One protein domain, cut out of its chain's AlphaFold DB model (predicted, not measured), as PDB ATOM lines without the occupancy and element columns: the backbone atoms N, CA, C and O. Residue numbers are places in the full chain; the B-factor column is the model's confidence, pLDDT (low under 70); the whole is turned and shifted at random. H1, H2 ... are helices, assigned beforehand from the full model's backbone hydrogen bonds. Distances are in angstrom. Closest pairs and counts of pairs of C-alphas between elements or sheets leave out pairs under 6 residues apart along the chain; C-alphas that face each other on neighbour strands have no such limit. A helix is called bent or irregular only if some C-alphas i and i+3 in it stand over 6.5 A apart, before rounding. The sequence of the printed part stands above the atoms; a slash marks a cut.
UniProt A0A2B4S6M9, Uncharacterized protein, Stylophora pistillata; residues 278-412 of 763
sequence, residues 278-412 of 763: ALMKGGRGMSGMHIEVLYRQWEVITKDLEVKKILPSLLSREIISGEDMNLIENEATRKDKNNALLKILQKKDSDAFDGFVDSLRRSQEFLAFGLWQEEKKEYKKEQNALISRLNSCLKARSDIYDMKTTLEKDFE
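Overview. This is residues 278 to 412 of the 763 residues of an uncharacterized protein of Stylophora pistillata (UniProt A0A2B4S6M9). A compact head of six short helices, H1 to H6, bears one very long helix, H7, which packs on the head with its first part and then runs out as an arm, residues 383 to 412 sticking out. In the head H5 packs on H2, H3 and H4, while H6 packs on H3 and H7. The printed part has 135 residues, with seven named helices, H1 to H7 in chain order, and no named strand: all helix. The whole is extended, radius of gyration of the C-alphas 21.9 A, spanning 79 by 26 by 23 A.

Arrangement. H7, residues 365 to 412, touches H6, residues 351 to 361, with residues 367 to 372 alone, closest at C-alphas 368 and 357, 5.2 A; they form a helical hairpin. With residues 371 to 382 alone H7 touches H1, residues 288 to 296, closest at C-alphas 374 and 293, 5.7 A, at a steep tilt of 41 degrees, opposite ways. H6 touches H3, residues 307 to 315, closest at C-alphas 359 and 310, 5.9 A. H3 and H4, residues 322 to 330, form a hairpin but only just touch, with 3 pairs of C-alphas within 8 A, closest 311 and 325, 6.9 A. H4 and H5, residues 334 to 345, form another, closest at C-alphas 328 and 337, 5.1 A. H2, residues 298 to 304, touches H5, closest at C-alphas 302 and 338, 5.1 A. Every O i to N i+4 pair is within hydrogen-bond range except in H3, 3 of 5.

Along the chain. H1 begins at C-alpha 288 (-42.350, 42.822, 34.796). H5 measures 16.7 A and H7 69.3 A, ending at C-alpha 412 (-70.290, 69.345, 67.682). H3 is irregular: C-alphas 309 and 312 are 7.3 A apart.

Size, cuts and confidence. Without residues 383 to 412 the body spans 37 by 28 by 21 A. The printed part has no cut and no long link. Mean pLDDT of the printed part is 89.1; residues 278 to 284 are among those under 70.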
ATOM      1  N   ALA A 278     -42.868  55.686  29.584       55.78
ATOM      2  CA  ALA A 278     -41.827  56.669  29.900       55.78
ATOM      3  C   ALA A 278     -41.762  57.076  31.387       55.78
ATOM      4  O   ALA A 278     -40.701  57.500  31.847       55.78
ATOM      5  N   LEU A 279     -42.854  56.949  32.151       54.78
ATOM      6  CA  LEU A 279     -42.860  57.163  33.604       54.78
ATOM      7  C   LEU A 279     -42.264  55.973  34.374       54.78
ATOM      8  O   LEU A 279     -41.682  56.175  35.437       54.78
ATOM      9  N   MET A 280     -42.349  54.758  33.823       55.47
ATOM     10  CA  MET A 280     -41.832  53.527  34.439       55.47
ATOM     11  C   MET A 280     -40.322  53.300  34.220       55.47
ATOM     12  O   MET A 280     -39.741  52.424  34.860       55.47
ATOM     13  N   LYS A 281     -39.646  54.114  33.389       54.31
ATOM     14  CA  LYS A 281     -38.200  54.008  33.058       54.31
ATOM     15  C   LYS A 281     -37.214  54.311  34.213       54.31
ATOM     16  O   LYS A 281     -36.057  54.646  33.971       54.31
ATOM     17  N   GLY A 282     -37.644  54.198  35.470       52.59
ATOM     18  CA  GLY A 282     -36.759  54.226  36.644       52.59
ATOM     19  C   GLY A 282     -36.079  52.880  36.940       52.59
ATOM     20  O   GLY A 282     -35.055  52.848  37.621       52.59
ATOM     21  N   GLY A 283     -36.625  51.770  36.433       55.25
ATOM     22  CA  GLY A 283     -36.027  50.439  36.566       55.25
ATOM     23  C   GLY A 283     -34.954  50.171  35.509       55.25
ATOM     24  O   GLY A 283     -35.187  50.372  34.320       55.25
ATOM     25  N   ARG A 284     -33.787  49.660  35.925       60.94
ATOM     26  CA  ARG A 284     -32.799  49.066  35.006       60.94
ATOM     27  C   ARG A 284     -33.210  47.627  34.693       60.94
ATOM     28  O   ARG A 284     -32.800  46.712  35.403       60.94
ATOM     29  N   GLY A 285     -34.044  47.452  33.674       74.88
ATOM     30  CA  GLY A 285     -34.518  46.145  33.229       74.88
ATOM     31  C   GLY A 285     -35.708  46.239  32.275       74.88
ATOM     32  O   GLY A 285     -36.322  47.299  32.127       74.88
ATOM     33  N   MET A 286     -36.055  45.104  31.673       89.94
ATOM     34  CA  MET A 286     -37.316  44.895  30.970       89.94
ATOM     35  C   MET A 286     -38.491  44.968  31.968       89.94
ATOM     36  O   MET A 286     -38.319  44.696  33.159       89.94
ATOM     37  N   SER A 287     -39.691  45.355  31.516       89.00
ATOM     38  CA  SER A 287     -40.849  45.462  32.419       89.00
ATOM     39  C   SER A 287     -41.270  44.093  32.978       89.00
ATOM     40  O   SER A 287     -41.104  43.070  32.314       89.00
ATOM     41  N   GLY A 288     -41.852  44.064  34.184       88.88
ATOM     42  CA  GLY A 288     -42.350  42.822  34.796       88.88
ATOM     43  C   GLY A 288     -43.380  42.106  33.914       88.88
ATOM     44  O   GLY A 288     -43.255  40.904  33.688       88.88
ATOM     45  N   MET A 289     -44.313  42.866  33.327       92.31
ATOM     46  CA  MET A 289     -45.260  42.392  32.313       92.31
ATOM     47  C   MET A 289     -44.546  41.712  31.135       92.31
ATOM     48  O   MET A 289     -44.878  40.590  30.770       92.31
ATOM     49  N   HIS A 290     -43.537  42.362  30.549       94.50
ATOM     50  CA  HIS A 290     -42.799  41.829  29.399       94.50
ATOM     51  C   HIS A 290     -41.975  40.585  29.744       94.50
ATOM     52  O   HIS A 290     -41.913  39.652  28.946       94.50
ATOM     53  N   ILE A 291     -41.402  40.525  30.948       94.56
ATOM     54  CA  ILE A 291     -40.696  39.344  31.464       94.56
ATOM     55  C   ILE A 291     -41.661  38.156  31.626       94.56
ATOM     56  O   ILE A 291     -41.341  37.054  31.183       94.56
ATOM     57  N   GLU A 292     -42.850  38.376  32.192       94.38
ATOM     58  CA  GLU A 292     -43.910  37.364  32.333       94.38
ATOM     59  C   GLU A 292     -44.428  36.879  30.964       94.38
ATOM     60  O   GLU A 292     -44.616  35.682  30.749       94.38
ATOM     61  N   VAL A 293     -44.574  37.782  29.990       95.94
ATOM     62  CA  VAL A 293     -44.937  37.450  28.600       95.94
ATOM     63  C   VAL A 293     -43.860  36.592  27.921       95.94
ATOM     64  O   VAL A 293     -44.193  35.600  27.266       95.94
ATOM     65  N   LEU A 294     -42.572  36.909  28.117       96.69
ATOM     66  CA  LEU A 294     -41.472  36.060  27.645       96.69
ATOM     67  C   LEU A 294     -41.480  34.683  28.326       96.69
ATOM     68  O   LEU A 294     -41.257  33.689  27.641       96.69
ATOM     69  N   TYR A 295     -41.773  34.590  29.630       96.81
ATOM     70  CA  TYR A 295     -41.909  33.297  30.315       96.81
ATOM     71  C   TYR A 295     -43.079  32.466  29.764       96.81
ATOM     72  O   TYR A 295     -42.911  31.277  29.488       96.81
ATOM     73  N   ARG A 296     -44.236  33.088  29.508       96.56
ATOM     74  CA  ARG A 296     -45.431  32.432  28.938       96.56
ATOM     75  C   ARG A 296     -45.245  31.905  27.519       96.56
ATOM     76  O   ARG A 296     -45.959  30.992  27.115       96.56
ATOM     77  N   GLN A 297     -44.318  32.473  26.753       97.69
ATOM     78  CA  GLN A 297     -43.964  32.006  25.408       97.69
ATOM     79  C   GLN A 297     -42.605  31.292  25.357       97.69
ATOM     80  O   GLN A 297     -42.156  30.919  24.271       97.69
ATOM     81  N   TRP A 298     -41.955  31.060  26.506       97.38
ATOM     82  CA  TRP A 298     -40.558  30.626  26.561       97.38
ATOM     83  C   TRP A 298     -40.319  29.319  25.815       97.38
ATOM     84  O   TRP A 298     -39.382  29.235  25.027       97.38
ATOM     85  N   GLU A 299     -41.162  28.306  26.027       97.31
ATOM     86  CA  GLU A 299     -41.014  27.001  25.376       97.31
ATOM     87  C   GLU A 299     -41.229  27.084  23.859       97.31
ATOM     88  O   GLU A 299     -40.411  26.566  23.100       97.31
ATOM     89  N   VAL A 300     -42.268  27.800  23.415       97.56
ATOM     90  CA  VAL A 300     -42.599  27.993  21.992       97.56
ATOM     91  C   VAL A 300     -41.451  28.692  21.262       97.56
ATOM     92  O   VAL A 300     -40.968  28.202  20.243       97.56
ATOM     93  N   ILE A 301     -40.950  29.796  21.822       97.62
ATOM     94  CA  ILE A 301     -39.815  30.539  21.263       97.62
ATOM     95  C   ILE A 301     -38.547  29.677  21.316       97.62
ATOM     96  O   ILE A 301     -37.851  29.535  20.318       97.62
ATOM     97  N   THR A 302     -38.258  29.033  22.449       97.44
ATOM     98  CA  THR A 302     -37.072  28.174  22.611       97.44
ATOM     99  C   THR A 302     -37.043  27.028  21.602       97.44
ATOM    100  O   THR A 302     -35.973  26.682  21.096       97.44
ATOM    101  N   LYS A 303     -38.208  26.468  21.270       97.56
ATOM    102  CA  LYS A 303     -38.362  25.407  20.279       97.56
ATOM    103  C   LYS A 303     -38.213  25.930  18.849       97.56
ATOM    104  O   LYS A 303     -37.368  25.414  18.116       97.56
ATOM    105  N   ASP A 304     -39.003  26.930  18.458       97.69
ATOM    106  CA  ASP A 304     -39.265  27.250  17.048       97.69
ATOM    107  C   ASP A 304     -38.516  28.503  16.522       97.69
ATOM    108  O   ASP A 304     -38.535  28.760  15.321       97.69
ATOM    109  N   LEU A 305     -37.789  29.246  17.373       98.19
ATOM    110  CA  LEU A 305     -36.996  30.421  16.975       98.19
ATOM    111  C   LEU A 305     -35.716  30.072  16.191       98.19
ATOM    112  O   LEU A 305     -34.880  29.269  16.616       98.19
ATOM    113  N   GLU A 306     -35.504  30.790  15.090       97.88
ATOM    114  CA  GLU A 306     -34.255  30.885  14.335       97.88
ATOM    115  C   GLU A 306     -33.482  32.166  14.701       97.88
ATOM    116  O   GLU A 306     -33.569  33.194  14.023       97.88
ATOM    117  N   VAL A 307     -32.678  32.103  15.767       97.81
ATOM    118  CA  VAL A 307     -31.860  33.224  16.277       97.81
ATOM    119  C   VAL A 307     -31.022  33.930  15.195       97.81
ATOM    120  O   VAL A 307     -30.979  35.161  15.162       97.81
ATOM    121  N   LYS A 308     -30.435  33.188  14.242       97.44
ATOM    122  CA  LYS A 308     -29.617  33.762  13.150       97.44
ATOM    123  C   LYS A 308     -30.365  34.779  12.274       97.44
ATOM    124  O   LYS A 308     -29.733  35.684  11.742       97.44
ATOM    125  N   LYS A 309     -31.693  34.661  12.129       97.88
ATOM    126  CA  LYS A 309     -32.508  35.603  11.336       97.88
ATOM    127  C   LYS A 309     -32.741  36.942  12.046       97.88
ATOM    128  O   LYS A 309     -33.034  37.926  11.373       97.88
ATOM    129  N   ILE A 310     -32.613  36.994  13.377       97.94
ATOM    130  CA  ILE A 310     -32.924  38.194  14.172       97.94
ATOM    131  C   ILE A 310     -31.714  38.879  14.807       97.94
ATOM    132  O   ILE A 310     -31.780  40.094  14.967       97.94
ATOM    133  N   LEU A 311     -30.612  38.179  15.115       97.69
ATOM    134  CA  LEU A 311     -29.432  38.800  15.751       97.69
ATOM    135  C   LEU A 311     -28.956  40.088  15.045       97.69
ATOM    136  O   LEU A 311     -28.801  41.092  15.741       97.69
ATOM    137  N   PRO A 312     -28.842  40.154  13.698       97.94
ATOM    138  CA  PRO A 312     -28.454  41.394  13.019       97.94
ATOM    139  C   PRO A 312     -29.463  42.536  13.209       97.94
ATOM    140  O   PRO A 312     -29.066  43.698  13.276       97.94
ATOM    141  N   SER A 313     -30.761  42.231  13.339       97.69
ATOM    142  CA  SER A 313     -31.815  43.227  13.605       97.69
ATOM    143  C   SER A 313     -31.829  43.705  15.059       97.69
ATOM    144  O   SER A 313     -32.237  44.834  15.312       97.69
ATOM    145  N   LEU A 314     -31.378  42.877  16.008       97.38
ATOM    146  CA  LEU A 314     -31.244  43.268  17.413       97.38
ATOM    147  C   LEU A 314     -29.982  44.107  17.642       97.38
ATOM    148  O   LEU A 314     -30.052  45.144  18.299       97.38
ATOM    149  N   LEU A 315     -28.854  43.699  17.051       97.56
ATOM    150  CA  LEU A 315     -27.583  44.421  17.132       97.56
ATOM    151  C   LEU A 315     -27.666  45.797  16.449       97.56
ATOM    152  O   LEU A 315     -27.264  46.797  17.033       97.56
ATOM    153  N   SER A 316     -28.263  45.885  15.252       97.00
ATOM    154  CA  SER A 316     -28.450  47.167  14.534       97.00
ATOM    155  C   SER A 316     -29.493  48.109  15.158       97.00
ATOM    156  O   SER A 316     -29.649  49.238  14.695       97.00
ATOM    157  N   ARG A 317     -30.193  47.668  16.211       95.56
ATOM    158  CA  ARG A 317     -31.061  48.491  17.070       95.56
ATOM    159  C   ARG A 317     -30.453  48.771  18.449       95.56
ATOM    160  O   ARG A 317     -31.151  49.308  19.298       95.56
ATOM    161  N   GLU A 318     -29.206  48.359  18.690       95.94
ATOM    162  CA  GLU A 318     -28.493  48.490  19.976       95.94
ATOM    163  C   GLU A 318     -29.155  47.748  21.165       95.94
ATOM    164  O   GLU A 318     -28.755  47.913  22.315       95.94
ATOM    165  N   ILE A 319     -30.122  46.856  20.896       96.38
ATOM    166  CA  ILE A 319     -30.841  46.052  21.907       96.38
ATOM    167  C   ILE A 319     -29.901  45.037  22.570       96.38
ATOM    168  O   ILE A 319     -29.997  44.744  23.762       96.38
ATOM    169  N   ILE A 320     -28.988  44.482  21.776       97.31
ATOM    170  CA  ILE A 320     -27.906  43.608  22.224       97.31
ATOM    171  C   ILE A 320     -26.579  44.190  21.737       97.31
ATOM    172  O   ILE A 320     -26.519  44.794  20.668       97.31
ATOM    173  N   SER A 321     -25.519  44.003  22.515       97.62
ATOM    174  CA  SER A 321     -24.155  44.363  22.125       97.62
ATOM    175  C   SER A 321     -23.502  43.260  21.281       97.62
ATOM    176  O   SER A 321     -24.020  42.147  21.162       97.62
ATOM    177  N   GLY A 322     -22.315  43.544  20.737       97.94
ATOM    178  CA  GLY A 322     -21.479  42.515  20.109       97.94
ATOM    179  C   GLY A 322     -21.048  41.410  21.084       97.94
ATOM    180  O   GLY A 322     -20.943  40.256  20.684       97.94
ATOM    181  N   GLU A 323     -20.869  41.726  22.372       98.06
ATOM    182  CA  GLU A 323     -20.545  40.736  23.408       98.06
ATOM    183  C   GLU A 323     -21.720  39.781  23.650       98.06
ATOM    184  O   GLU A 323     -21.537  38.565  23.651       98.06
ATOM    185  N   ASP A 324     -22.941  40.318  23.765       98.19
ATOM    186  CA  ASP A 324     -24.166  39.517  23.869       98.19
ATOM    187  C   ASP A 324     -24.344  38.608  22.642       98.19
ATOM    188  O   ASP A 324     -24.670  37.430  22.785       98.19
ATOM    189  N   MET A 325     -24.110  39.136  21.432       98.06
ATOM    190  CA  MET A 325     -24.200  38.355  20.197       98.06
ATOM    191  C   MET A 325     -23.173  37.217  20.179       98.06
ATOM    192  O   MET A 325     -23.549  36.082  19.903       98.06
ATOM    193  N   ASN A 326     -21.916  37.482  20.547       97.44
ATOM    194  CA  ASN A 326     -20.877  36.453  20.641       97.44
ATOM    195  C   ASN A 326     -21.229  35.370  21.677       97.44
ATOM    196  O   ASN A 326     -21.064  34.184  21.403       97.44
ATOM    197  N   LEU A 327     -21.759  35.752  22.846       98.00
ATOM    198  CA  LEU A 327     -22.228  34.800  23.862       98.00
ATOM    199  C   LEU A 327     -23.338  33.889  23.313       98.00
ATOM    200  O   LEU A 327     -23.281  32.678  23.506       98.00
ATOM    201  N   ILE A 328     -24.304  34.446  22.577       98.25
ATOM    202  CA  ILE A 328     -25.384  33.676  21.939       98.25
ATOM    203  C   ILE A 328     -24.847  32.789  20.804       98.25
ATOM    204  O   ILE A 328     -25.327  31.671  20.614       98.25
ATOM    205  N   GLU A 329     -23.863  33.244  20.027       97.75
ATOM    206  CA  GLU A 329     -23.313  32.456  18.920       97.75
ATOM    207  C   GLU A 329     -22.338  31.351  19.360       97.75
ATOM    208  O   GLU A 329     -22.196  30.369  18.626       97.75
ATOM    209  N   ASN A 330     -21.767  31.430  20.563       97.75
ATOM    210  CA  ASN A 330     -20.898  30.393  21.136       97.75
ATOM    211  C   ASN A 330     -21.650  29.173  21.709       97.75
ATOM    212  O   ASN A 330     -21.056  28.106  21.842       97.75
ATOM    213  N   GLU A 331     -22.940  29.299  22.037       98.38
ATOM    214  CA  GLU A 331     -23.751  28.189  22.565       98.38
ATOM    215  C   GLU A 331     -23.872  27.019  21.566       98.38
ATOM    216  O   GLU A 331     -23.948  27.216  20.351       98.38
ATOM    217  N   ALA A 332     -23.915  25.778  22.058       96.81
ATOM    218  CA  ALA A 332     -23.759  24.597  21.199       96.81
ATOM    219  C   ALA A 332     -25.001  24.265  20.344       96.81
ATOM    220  O   ALA A 332     -24.872  23.965  19.155       96.81
ATOM    221  N   THR A 333     -26.212  24.310  20.917       98.00
ATOM    222  CA  THR A 333     -27.451  23.904  20.219       98.00
ATOM    223  C   THR A 333     -28.376  25.088  19.937       98.00
ATOM    224  O   THR A 333     -28.343  26.095  20.641       98.00
ATOM    225  N   ARG A 334     -29.282  24.967  18.947       97.31
ATOM    226  CA  ARG A 334     -30.319  25.993  18.685       97.31
ATOM    227  C   ARG A 334     -31.129  26.318  19.945       97.31
ATOM    228  O   ARG A 334     -31.427  27.483  20.183       97.31
ATOM    229  N   LYS A 335     -31.445  25.304  20.758       97.69
ATOM    230  CA  LYS A 335     -32.204  25.465  22.005       97.69
ATOM    231  C   LYS A 335     -31.466  26.385  22.980       97.69
ATOM    232  O   LYS A 335     -32.077  27.264  23.581       97.69
ATOM    233  N   ASP A 336     -30.153  26.219  23.084       98.00
ATOM    234  CA  ASP A 336     -29.316  26.974  24.016       98.00
ATOM    235  C   ASP A 336     -29.069  28.401  23.515       98.00
ATOM    236  O   ASP A 336     -29.211  29.337  24.297       98.00
ATOM    237  N   LYS A 337     -28.896  28.603  22.198       98.44
ATOM    238  CA  LYS A 337     -28.903  29.945  21.573       98.44
ATOM    239  C   LYS A 337     -30.189  30.713  21.873       98.44
ATOM    240  O   LYS A 337     -30.147  31.883  22.251       98.44
ATOM    241  N   ASN A 338     -31.334  30.044  21.736       98.06
ATOM    242  CA  ASN A 338     -32.641  30.641  21.998       98.06
ATOM    243  C   ASN A 338     -32.798  30.988  23.497       98.06
ATOM    244  O   ASN A 338     -33.196  32.104  23.830       98.06
ATOM    245  N   ASN A 339     -32.402  30.082  24.401       97.94
ATOM    246  CA  ASN A 339     -32.377  30.322  25.851       97.94
ATOM    247  C   ASN A 339     -31.436  31.474  26.255       97.94
ATOM    248  O   ASN A 339     -31.795  32.281  27.113       97.94
ATOM    249  N   ALA A 340     -30.234  31.546  25.678       98.12
ATOM    250  CA  ALA A 340     -29.243  32.578  25.974       98.12
ATOM    251  C   ALA A 340     -29.750  33.966  25.565       98.12
ATOM    252  O   ALA A 340     -29.713  34.888  26.379       98.12
ATOM    253  N   LEU A 341     -30.320  34.093  24.359       98.25
ATOM    254  CA  LEU A 341     -30.933  35.342  23.903       98.25
ATOM    255  C   LEU A 341     -32.055  35.802  24.845       98.25
ATOM    256  O   LEU A 341     -32.066  36.961  25.254       98.25
ATOM    257  N   LEU A 342     -32.972  34.912  25.235       97.81
ATOM    258  CA  LEU A 342     -34.075  35.270  26.135       97.81
ATOM    259  C   LEU A 342     -33.575  35.705  27.530       97.81
ATOM    260  O   LEU A 342     -34.037  36.718  28.058       97.81
ATOM    261  N   LYS A 343     -32.574  35.013  28.095       97.31
ATOM    262  CA  LYS A 343     -31.912  35.396  29.364       97.31
ATOM    263  C   LYS A 343     -31.159  36.729  29.280       97.31
ATOM    264  O   LYS A 343     -30.994  37.399  30.299       97.31
ATOM    265  N   ILE A 344     -30.660  37.089  28.098       97.25
ATOM    266  CA  ILE A 344     -30.011  38.377  27.838       97.25
ATOM    267  C   ILE A 344     -31.062  39.483  27.746       97.25
ATOM    268  O   ILE A 344     -30.932  40.482  28.449       97.25
ATOM    269  N   LEU A 345     -32.128  39.288  26.961       96.44
ATOM    270  CA  LEU A 345     -33.203  40.271  26.771       96.44
ATOM    271  C   LEU A 345     -33.833  40.709  28.099       96.44
ATOM    272  O   LEU A 345     -33.971  41.907  28.324       96.44
ATOM    273  N   GLN A 346     -34.110  39.784  29.026       95.81
ATOM    274  CA  GLN A 346     -34.632  40.117  30.365       95.81
ATOM    275  C   GLN A 346     -33.756  41.109  31.163       95.81
ATOM    276  O   GLN A 346     -34.261  41.792  32.052       95.81
ATOM    277  N   LYS A 347     -32.450  41.195  30.860       95.06
ATOM    278  CA  LYS A 347     -31.481  42.102  31.507       95.06
ATOM    279  C   LYS A 347     -31.263  43.417  30.748       95.06
ATOM    280  O   LYS A 347     -30.520  44.269  31.235       95.06
ATOM    281  N   LYS A 348     -31.839  43.565  29.553       94.69
ATOM    282  CA  LYS A 348     -31.819  44.813  28.776       94.69
ATOM    283  C   LYS A 348     -32.901  45.765  29.286       94.69
ATOM    284  O   LYS A 348     -33.500  45.522  30.329       94.69
ATOM    285  N   ASP A 349     -33.072  46.899  28.625       90.25
ATOM    286  CA  ASP A 349     -34.019  47.934  29.026       90.25
ATOM    287  C   ASP A 349     -35.471  47.602  28.621       90.25
ATOM    288  O   ASP A 349     -35.776  46.521  28.113       90.25
ATOM    289  N   SER A 350     -36.394  48.536  28.865       83.19
ATOM    290  CA  SER A 350     -37.804  48.385  28.488       83.19
ATOM    291  C   SER A 350     -38.009  48.199  26.983       83.19
ATOM    292  O   SER A 350     -38.915  47.478  26.571       83.19
ATOM    293  N   ASP A 351     -37.169  48.836  26.168       90.06
ATOM    294  CA  ASP A 351     -37.390  48.977  24.727       90.06
ATOM    295  C   ASP A 351     -36.867  47.742  23.963       90.06
ATOM    296  O   ASP A 351     -37.253  47.486  22.819       90.06
ATOM    297  N   ALA A 352     -36.066  46.906  24.636       95.06
ATOM    298  CA  ALA A 352     -35.632  45.600  24.163       95.06
ATOM    299  C   ALA A 352     -36.785  44.629  23.854       95.06
ATOM    300  O   ALA A 352     -36.649  43.819  22.936       95.06
ATOM    301  N   PHE A 353     -37.917  44.697  24.573       95.94
ATOM    302  CA  PHE A 353     -39.076  43.842  24.279       95.94
ATOM    303  C   PHE A 353     -39.741  44.258  22.967       95.94
ATOM    304  O   PHE A 353     -39.865  43.440  22.055       95.94
ATOM    305  N   ASP A 354     -40.099  45.544  22.851       94.75
ATOM    306  CA  ASP A 354     -40.673  46.122  21.633       94.75
ATOM    307  C   ASP A 354     -39.774  45.808  20.426       94.75
ATOM    308  O   ASP A 354     -40.227  45.256  19.426       94.75
ATOM    309  N   GLY A 355     -38.468  46.069  20.541       95.81
ATOM    310  CA  GLY A 355     -37.498  45.820  19.479       95.81
ATOM    311  C   GLY A 355     -37.267  44.340  19.131       95.81
ATOM    312  O   GLY A 355     -36.949  44.030  17.975       95.81
ATOM    313  N   PHE A 356     -37.465  43.418  20.080       97.88
ATOM    314  CA  PHE A 356     -37.455  41.973  19.837       97.88
ATOM    315  C   PHE A 356     -38.700  41.524  19.067       97.88
ATOM    316  O   PHE A 356     -38.560  40.900  18.011       97.88
ATOM    317  N   VAL A 357     -39.898  41.918  19.511       97.38
ATOM    318  CA  VAL A 357     -41.166  41.639  18.808       97.38
ATOM    319  C   VAL A 357     -41.140  42.212  17.387       97.38
ATOM    320  O   VAL A 357     -41.521  41.532  16.436       97.38
ATOM    321  N   ASP A 358     -40.604  43.418  17.209       96.38
ATOM    322  CA  ASP A 358     -40.487  44.093  15.914       96.38
ATOM    323  C   ASP A 358     -39.462  43.413  14.972       96.38
ATOM    324  O   ASP A 358     -39.589  43.466  13.747       96.38
ATOM    325  N   SER A 359     -38.457  42.723  15.527       97.38
ATOM    326  CA  SER A 359     -37.481  41.915  14.770       97.38
ATOM    327  C   SER A 359     -38.030  40.531  14.400       97.38
ATOM    328  O   SER A 359     -37.793  40.039  13.291       97.38
ATOM    329  N   LEU A 360     -38.835  39.928  15.281       97.56
ATOM    330  CA  LEU A 360     -39.624  38.735  14.970       97.56
ATOM    331  C   LEU A 360     -40.655  39.037  13.879       97.56
ATOM    332  O   LEU A 360     -40.734  38.301  12.905       97.56
ATOM    333  N   ARG A 361     -41.382  40.157  13.957       96.69
ATOM    334  CA  ARG A 361     -42.413  40.524  12.971       96.69
ATOM    335  C   ARG A 361     -41.884  40.625  11.536       96.69
ATOM    336  O   ARG A 361     -42.612  40.341  10.594       96.69
ATOM    337  N   ARG A 362     -40.606  40.979  11.363       95.44
ATOM    338  CA  ARG A 362     -39.930  41.075  10.055       95.44
ATOM    339  C   ARG A 362     -39.414  39.745   9.492       95.44
ATOM    340  O   ARG A 362     -38.967  39.728   8.351       95.44
ATOM    341  N   SER A 363     -39.399  38.662  10.275       97.25
ATOM    342  CA  SER A 363     -38.690  37.419   9.908       97.25
ATOM    343  C   SER A 363     -39.424  36.117  10.253       97.25
ATOM    344  O   SER A 363     -39.236  35.110   9.573       97.25
ATOM    345  N   GLN A 364     -40.219  36.127  11.323       97.50
ATOM    346  CA  GLN A 364     -40.830  34.995  12.026       97.50
ATOM    347  C   GLN A 364     -42.146  35.467  12.686       97.50
ATOM    348  O   GLN A 364     -42.320  35.395  13.904       97.50
ATOM    349  N   GLU A 365     -43.068  36.009  11.881       96.88
ATOM    350  CA  GLU A 365     -44.264  36.728  12.360       96.88
ATOM    351  C   GLU A 365     -45.153  35.906  13.313       96.88
ATOM    352  O   GLU A 365     -45.729  36.461  14.247       96.88
ATOM    353  N   PHE A 366     -45.196  34.578  13.159       96.88
ATOM    354  CA  PHE A 366     -45.952  33.685  14.043       96.88
ATOM    355  C   PHE A 366     -45.521  33.780  15.523       96.88
ATOM    356  O   PHE A 366     -46.376  33.755  16.409       96.88
ATOM    357  N   LEU A 367     -44.223  33.972  15.805       97.25
ATOM    358  CA  LEU A 367     -43.718  34.184  17.170       97.25
ATOM    359  C   LEU A 367     -44.065  35.584  17.697       97.25
ATOM    360  O   LEU A 367     -44.409  35.733  18.868       97.25
ATOM    361  N   ALA A 368     -44.030  36.604  16.831       97.00
ATOM    362  CA  ALA A 368     -44.449  37.959  17.190       97.00
ATOM    363  C   ALA A 368     -45.946  38.012  17.546       97.00
ATOM    364  O   ALA A 368     -46.330  38.674  18.508       97.00
ATOM    365  N   PHE A 369     -46.787  37.273  16.815       94.25
ATOM    366  CA  PHE A 369     -48.217  37.158  17.101       94.25
ATOM    367  C   PHE A 369     -48.490  36.442  18.433       94.25
ATOM    368  O   PHE A 369     -49.323  36.911  19.206       94.25
ATOM    369  N   GLY A 370     -47.769  35.354  18.738       95.00
ATOM    370  CA  GLY A 370     -47.869  34.661  20.032       95.00
ATOM    371  C   GLY A 370     -47.530  35.572  21.218       95.00
ATOM    372  O   GLY A 370     -48.321  35.697  22.155       95.00
ATOM    373  N   LEU A 371     -46.410  36.299  21.126       96.19
ATOM    374  CA  LEU A 371     -46.006  37.297  22.124       96.19
ATOM    375  C   LEU A 371     -47.034  38.418  22.290       96.19
ATOM    376  O   LEU A 371     -47.389  38.747  23.417       96.19
ATOM    377  N   TRP A 372     -47.561  38.968  21.193       92.62
ATOM    378  CA  TRP A 372     -48.567  40.033  21.239       92.62
ATOM    379  C   TRP A 372     -49.892  39.584  21.880       92.62
ATOM    380  O   TRP A 372     -50.546  40.360  22.580       92.62
ATOM    381  N   GLN A 373     -50.295  38.322  21.691       93.50
ATOM    382  CA  GLN A 373     -51.492  37.774  22.337       93.50
ATOM    383  C   GLN A 373     -51.299  37.564  23.846       93.50
ATOM    384  O   GLN A 373     -52.226  37.841  24.608       93.50
ATOM    385  N   GLU A 374     -50.122  37.118  24.302       95.75
ATOM    386  CA  GLU A 374     -49.822  37.058  25.740       95.75
ATOM    387  C   GLU A 374     -49.636  38.458  26.348       95.75
ATOM    388  O   GLU A 374     -50.180  38.712  27.419       95.75
ATOM    389  N   GLU A 375     -48.997  39.407  25.654       93.12
ATOM    390  CA  GLU A 375     -48.909  40.811  26.095       93.12
ATOM    391  C   GLU A 375     -50.302  41.415  26.301       93.12
ATOM    392  O   GLU A 375     -50.588  41.993  27.348       93.12
ATOM    393  N   LYS A 376     -51.223  41.193  25.358       87.81
ATOM    394  CA  LYS A 376     -52.619  41.628  25.472       87.81
ATOM    395  C   LYS A 376     -53.358  40.987  26.660       87.81
ATOM    396  O   LYS A 376     -54.256  41.621  27.222       87.81
ATOM    397  N   LYS A 377     -53.009  39.756  27.054       91.81
ATOM    398  CA  LYS A 377     -53.560  39.088  28.250       91.81
ATOM    399  C   LYS A 377     -52.958  39.649  29.536       91.81
ATOM    400  O   LYS A 377     -53.708  39.923  30.471       91.81
ATOM    401  N   GLU A 378     -51.640  39.831  29.587       90.81
ATOM    402  CA  GLU A 378     -50.941  40.307  30.784       90.81
ATOM    403  C   GLU A 378     -51.255  41.775  31.069       90.81
ATOM    404  O   GLU A 378     -51.648  42.107  32.185       90.81
ATOM    405  N   TYR A 379     -51.268  42.617  30.033       84.56
ATOM    406  CA  TYR A 379     -51.772  43.987  30.107       84.56
ATOM    407  C   TYR A 379     -53.192  44.030  30.684       84.56
ATOM    408  O   TYR A 379     -53.474  44.842  31.559       84.56
ATOM    409  N   LYS A 380     -54.093  43.124  30.266       82.94
ATOM    410  CA  LYS A 380     -55.454  43.050  30.825       82.94
ATOM    411  C   LYS A 380     -55.466  42.612  32.301       82.94
ATOM    412  O   LYS A 380     -56.348  43.043  33.044       82.94
ATOM    413  N   LYS A 381     -54.502  41.801  32.755       84.75
ATOM    414  CA  LYS A 381     -54.339  41.453  34.178       84.75
ATOM    415  C   LYS A 381     -53.814  42.628  35.001       84.75
ATOM    416  O   LYS A 381     -54.446  42.963  36.001       84.75
ATOM    417  N   GLU A 382     -52.735  43.287  34.575       77.69
ATOM    418  CA  GLU A 382     -52.217  44.490  35.247       77.69
ATOM    419  C   GLU A 382     -53.279  45.594  35.293       77.69
ATOM    420  O   GLU A 382     -53.531  46.180  36.343       77.69
ATOM    421  N   GLN A 383     -53.986  45.806  34.183       77.50
ATOM    422  CA  GLN A 383     -55.110  46.728  34.078       77.50
ATOM    423  C   GLN A 383     -56.224  46.401  35.092       77.50
ATOM    424  O   GLN A 383     -56.661  47.292  35.817       77.50
ATOM    425  N   ASN A 384     -56.642  45.136  35.213       78.38
ATOM    426  CA  ASN A 384     -57.624  44.713  36.220       78.38
ATOM    427  C   ASN A 384     -57.112  44.888  37.664       78.38
ATOM    428  O   ASN A 384     -57.875  45.290  38.544       78.38
ATOM    429  N   ALA A 385     -55.829  44.624  37.923       73.50
ATOM    430  CA  ALA A 385     -55.215  44.839  39.233       73.50
ATOM    431  C   ALA A 385     -55.156  46.335  39.599       73.50
ATOM    432  O   ALA A 385     -55.433  46.704  40.741       73.50
ATOM    433  N   LEU A 386     -54.879  47.204  38.621       68.62
ATOM    434  CA  LEU A 386     -54.919  48.659  38.774       68.62
ATOM    435  C   LEU A 386     -56.343  49.176  39.036       68.62
ATOM    436  O   LEU A 386     -56.493  50.029  39.907       68.62
ATOM    437  N   ILE A 387     -57.386  48.629  38.387       68.69
ATOM    438  CA  ILE A 387     -58.793  48.912  38.756       68.69
ATOM    439  C   ILE A 387     -59.045  48.527  40.212       68.69
ATOM    440  O   ILE A 387     -59.552  49.335  40.981       68.69
ATOM    441  N   SER A 388     -58.704  47.292  40.592       76.19
ATOM    442  CA  SER A 388     -58.975  46.765  41.933       76.19
ATOM    443  C   SER A 388     -58.317  47.633  43.010       76.19
ATOM    444  O   SER A 388     -58.963  48.042  43.977       76.19
ATOM    445  N   ARG A 389     -57.058  48.028  42.781       64.81
ATOM    446  CA  ARG A 389     -56.327  48.965  43.639       64.81
ATOM    447  C   ARG A 389     -56.956  50.360  43.658       64.81
ATOM    448  O   ARG A 389     -57.109  50.920  44.737       64.81
ATOM    449  N   LEU A 390     -57.341  50.917  42.507       64.31
ATOM    450  CA  LEU A 390     -57.984  52.233  42.432       64.31
ATOM    451  C   LEU A 390     -59.326  52.241  43.176       64.31
ATOM    452  O   LEU A 390     -59.563  53.137  43.978       64.31
ATOM    453  N   ASN A 391     -60.158  51.219  42.982       69.56
ATOM    454  CA  ASN A 391     -61.436  51.058  43.672       69.56
ATOM    455  C   ASN A 391     -61.244  50.870  45.185       69.56
ATOM    456  O   ASN A 391     -62.001  51.434  45.969       69.56
ATOM    457  N   SER A 392     -60.203  50.146  45.610       75.31
ATOM    458  CA  SER A 392     -59.818  50.039  47.022       75.31
ATOM    459  C   SER A 392     -59.390  51.393  47.606       75.31
ATOM    460  O   SER A 392     -59.840  51.747  48.695       75.31
ATOM    461  N   CYS A 393     -58.603  52.193  46.878       58.72
ATOM    462  CA  CYS A 393     -58.235  53.549  47.295       58.72
ATOM    463  C   CYS A 393     -59.431  54.518  47.304       58.72
ATOM    464  O   CYS A 393     -59.509  55.369  48.186       58.72
ATOM    465  N   LEU A 394     -60.368  54.394  46.358       63.56
ATOM    466  CA  LEU A 394     -61.610  55.172  46.337       63.56
ATOM    467  C   LEU A 394     -62.513  54.809  47.520       63.56
ATOM    468  O   LEU A 394     -63.020  55.717  48.172       63.56
ATOM    469  N   LYS A 395     -62.648  53.514  47.849       81.69
ATOM    470  CA  LYS A 395     -63.372  53.086  49.050       81.69
ATOM    471  C   LYS A 395     -62.710  53.639  50.313       81.69
ATOM    472  O   LYS A 395     -63.374  54.345  51.054       81.69
ATOM    473  N   ALA A 396     -61.409  53.416  50.506       73.38
ATOM    474  CA  ALA A 396     -60.695  53.920  51.681       73.38
ATOM    475  C   ALA A 396     -60.786  55.454  51.815       73.38
ATOM    476  O   ALA A 396     -60.807  55.982  52.921       73.38
ATOM    477  N   ARG A 397     -60.881  56.184  50.694       67.50
ATOM    478  CA  ARG A 397     -61.141  57.629  50.693       67.50
ATOM    479  C   ARG A 397     -62.580  57.979  51.099       67.50
ATOM    480  O   ARG A 397     -62.745  58.994  51.764       67.50
ATOM    481  N   SER A 398     -63.583  57.176  50.730       77.56
ATOM    482  CA  SER A 398     -64.945  57.295  51.279       77.56
ATOM    483  C   SER A 398     -64.926  57.039  52.779       77.56
ATOM    484  O   SER A 398     -65.264  57.943  53.527       77.56
ATOM    485  N   ASP A 399     -64.384  55.894  53.210       82.38
ATOM    486  CA  ASP A 399     -64.307  55.491  54.620       82.38
ATOM    487  C   ASP A 399     -63.652  56.600  55.492       82.38
ATOM    488  O   ASP A 399     -64.087  56.858  56.614       82.38
ATOM    489  N   ILE A 400     -62.648  57.318  54.960       77.38
ATOM    490  CA  ILE A 400     -62.014  58.494  55.596       77.38
ATOM    491  C   ILE A 400     -62.930  59.729  55.645       77.38
ATOM    492  O   ILE A 400     -62.915  60.443  56.648       77.38
ATOM    493  N   TYR A 401     -63.697  60.026  54.590       75.19
ATOM    494  CA  TYR A 401     -64.675  61.121  54.618       75.19
ATOM    495  C   TYR A 401     -65.831  60.812  55.570       75.19
ATOM    496  O   TYR A 401     -66.200  61.677  56.359       75.19
ATOM    497  N   ASP A 402     -66.341  59.583  55.547       84.25
ATOM    498  CA  ASP A 402     -67.414  59.123  56.421       84.25
ATOM    499  C   ASP A 402     -66.968  59.243  57.891       84.25
ATOM    500  O   ASP A 402     -67.602  59.963  58.665       84.25
ATOM    501  N   MET A 403     -65.791  58.701  58.243       84.31
ATOM    502  CA  MET A 403     -65.189  58.850  59.579       84.31
ATOM    503  C   MET A 403     -64.930  60.316  59.966       84.31
ATOM    504  O   MET A 403     -65.126  60.682  61.123       84.31
ATOM    505  N   LYS A 404     -64.526  61.179  59.019       82.50
ATOM    506  CA  LYS A 404     -64.399  62.625  59.271       82.50
ATOM    507  C   LYS A 404     -65.753  63.239  59.644       82.50
ATOM    508  O   LYS A 404     -65.804  63.989  60.608       82.50
ATOM    509  N   THR A 405     -66.830  62.911  58.928       85.38
ATOM    510  CA  THR A 405     -68.169  63.451  59.235       85.38
ATOM    511  C   THR A 405     -68.777  62.896  60.523       85.38
ATOM    512  O   THR A 405     -69.620  63.564  61.114       85.38
ATOM    513  N   THR A 406     -68.359  61.710  60.981       86.50
ATOM    514  CA  THR A 406     -68.665  61.235  62.340       86.50
ATOM    515  C   THR A 406     -67.923  62.080  63.370       86.50
ATOM    516  O   THR A 406     -68.572  62.716  64.187       86.50
ATOM    517  N   LEU A 407     -66.596  62.206  63.255       80.56
ATOM    518  CA  LEU A 407     -65.793  62.998  64.196       80.56
ATOM    519  C   LEU A 407     -66.227  64.470  64.270       80.56
ATOM    520  O   LEU A 407     -66.194  65.054  65.344       80.56
ATOM    521  N   GLU A 408     -66.640  65.080  63.155       83.81
ATOM    522  CA  GLU A 408     -67.176  66.449  63.160       83.81
ATOM    523  C   GLU A 408     -68.472  66.563  63.980       83.81
ATOM    524  O   GLU A 408     -68.608  67.522  64.731       83.81
ATOM    525  N   LYS A 409     -69.358  65.556  63.941       90.19
ATOM    526  CA  LYS A 409     -70.554  65.501  64.802       90.19
ATOM    527  C   LYS A 409     -70.216  65.215  66.260       90.19
ATOM    528  O   LYS A 409     -70.785  65.853  67.137       90.19
ATOM    529  N   ASP A 410     -69.288  64.292  66.515       85.44
ATOM    530  CA  ASP A 410     -68.841  63.964  67.873       85.44
ATOM    531  C   ASP A 410     -68.242  65.214  68.556       85.44
ATOM    532  O   ASP A 410     -68.478  65.467  69.736       85.44
ATOM    533  N   PHE A 411     -67.506  66.043  67.798       77.81
ATOM    534  CA  PHE A 411     -67.024  67.348  68.262       77.81
ATOM    535  C   PHE A 411     -68.152  68.373  68.450       77.81
ATOM    536  O   PHE A 411     -68.122  69.095  69.445       77.81
ATOM    537  N   GLU A 412     -69.127  68.454  67.539       88.69
ATOM    538  CA  GLU A 412     -70.290  69.345  67.682       88.69
ATOM    539  C   GLU A 412     -71.093  69.012  68.958       88.69
ATOM    540  O   GLU A 412     -71.316  69.904  69.781       88.69
TER     541      GLU A 412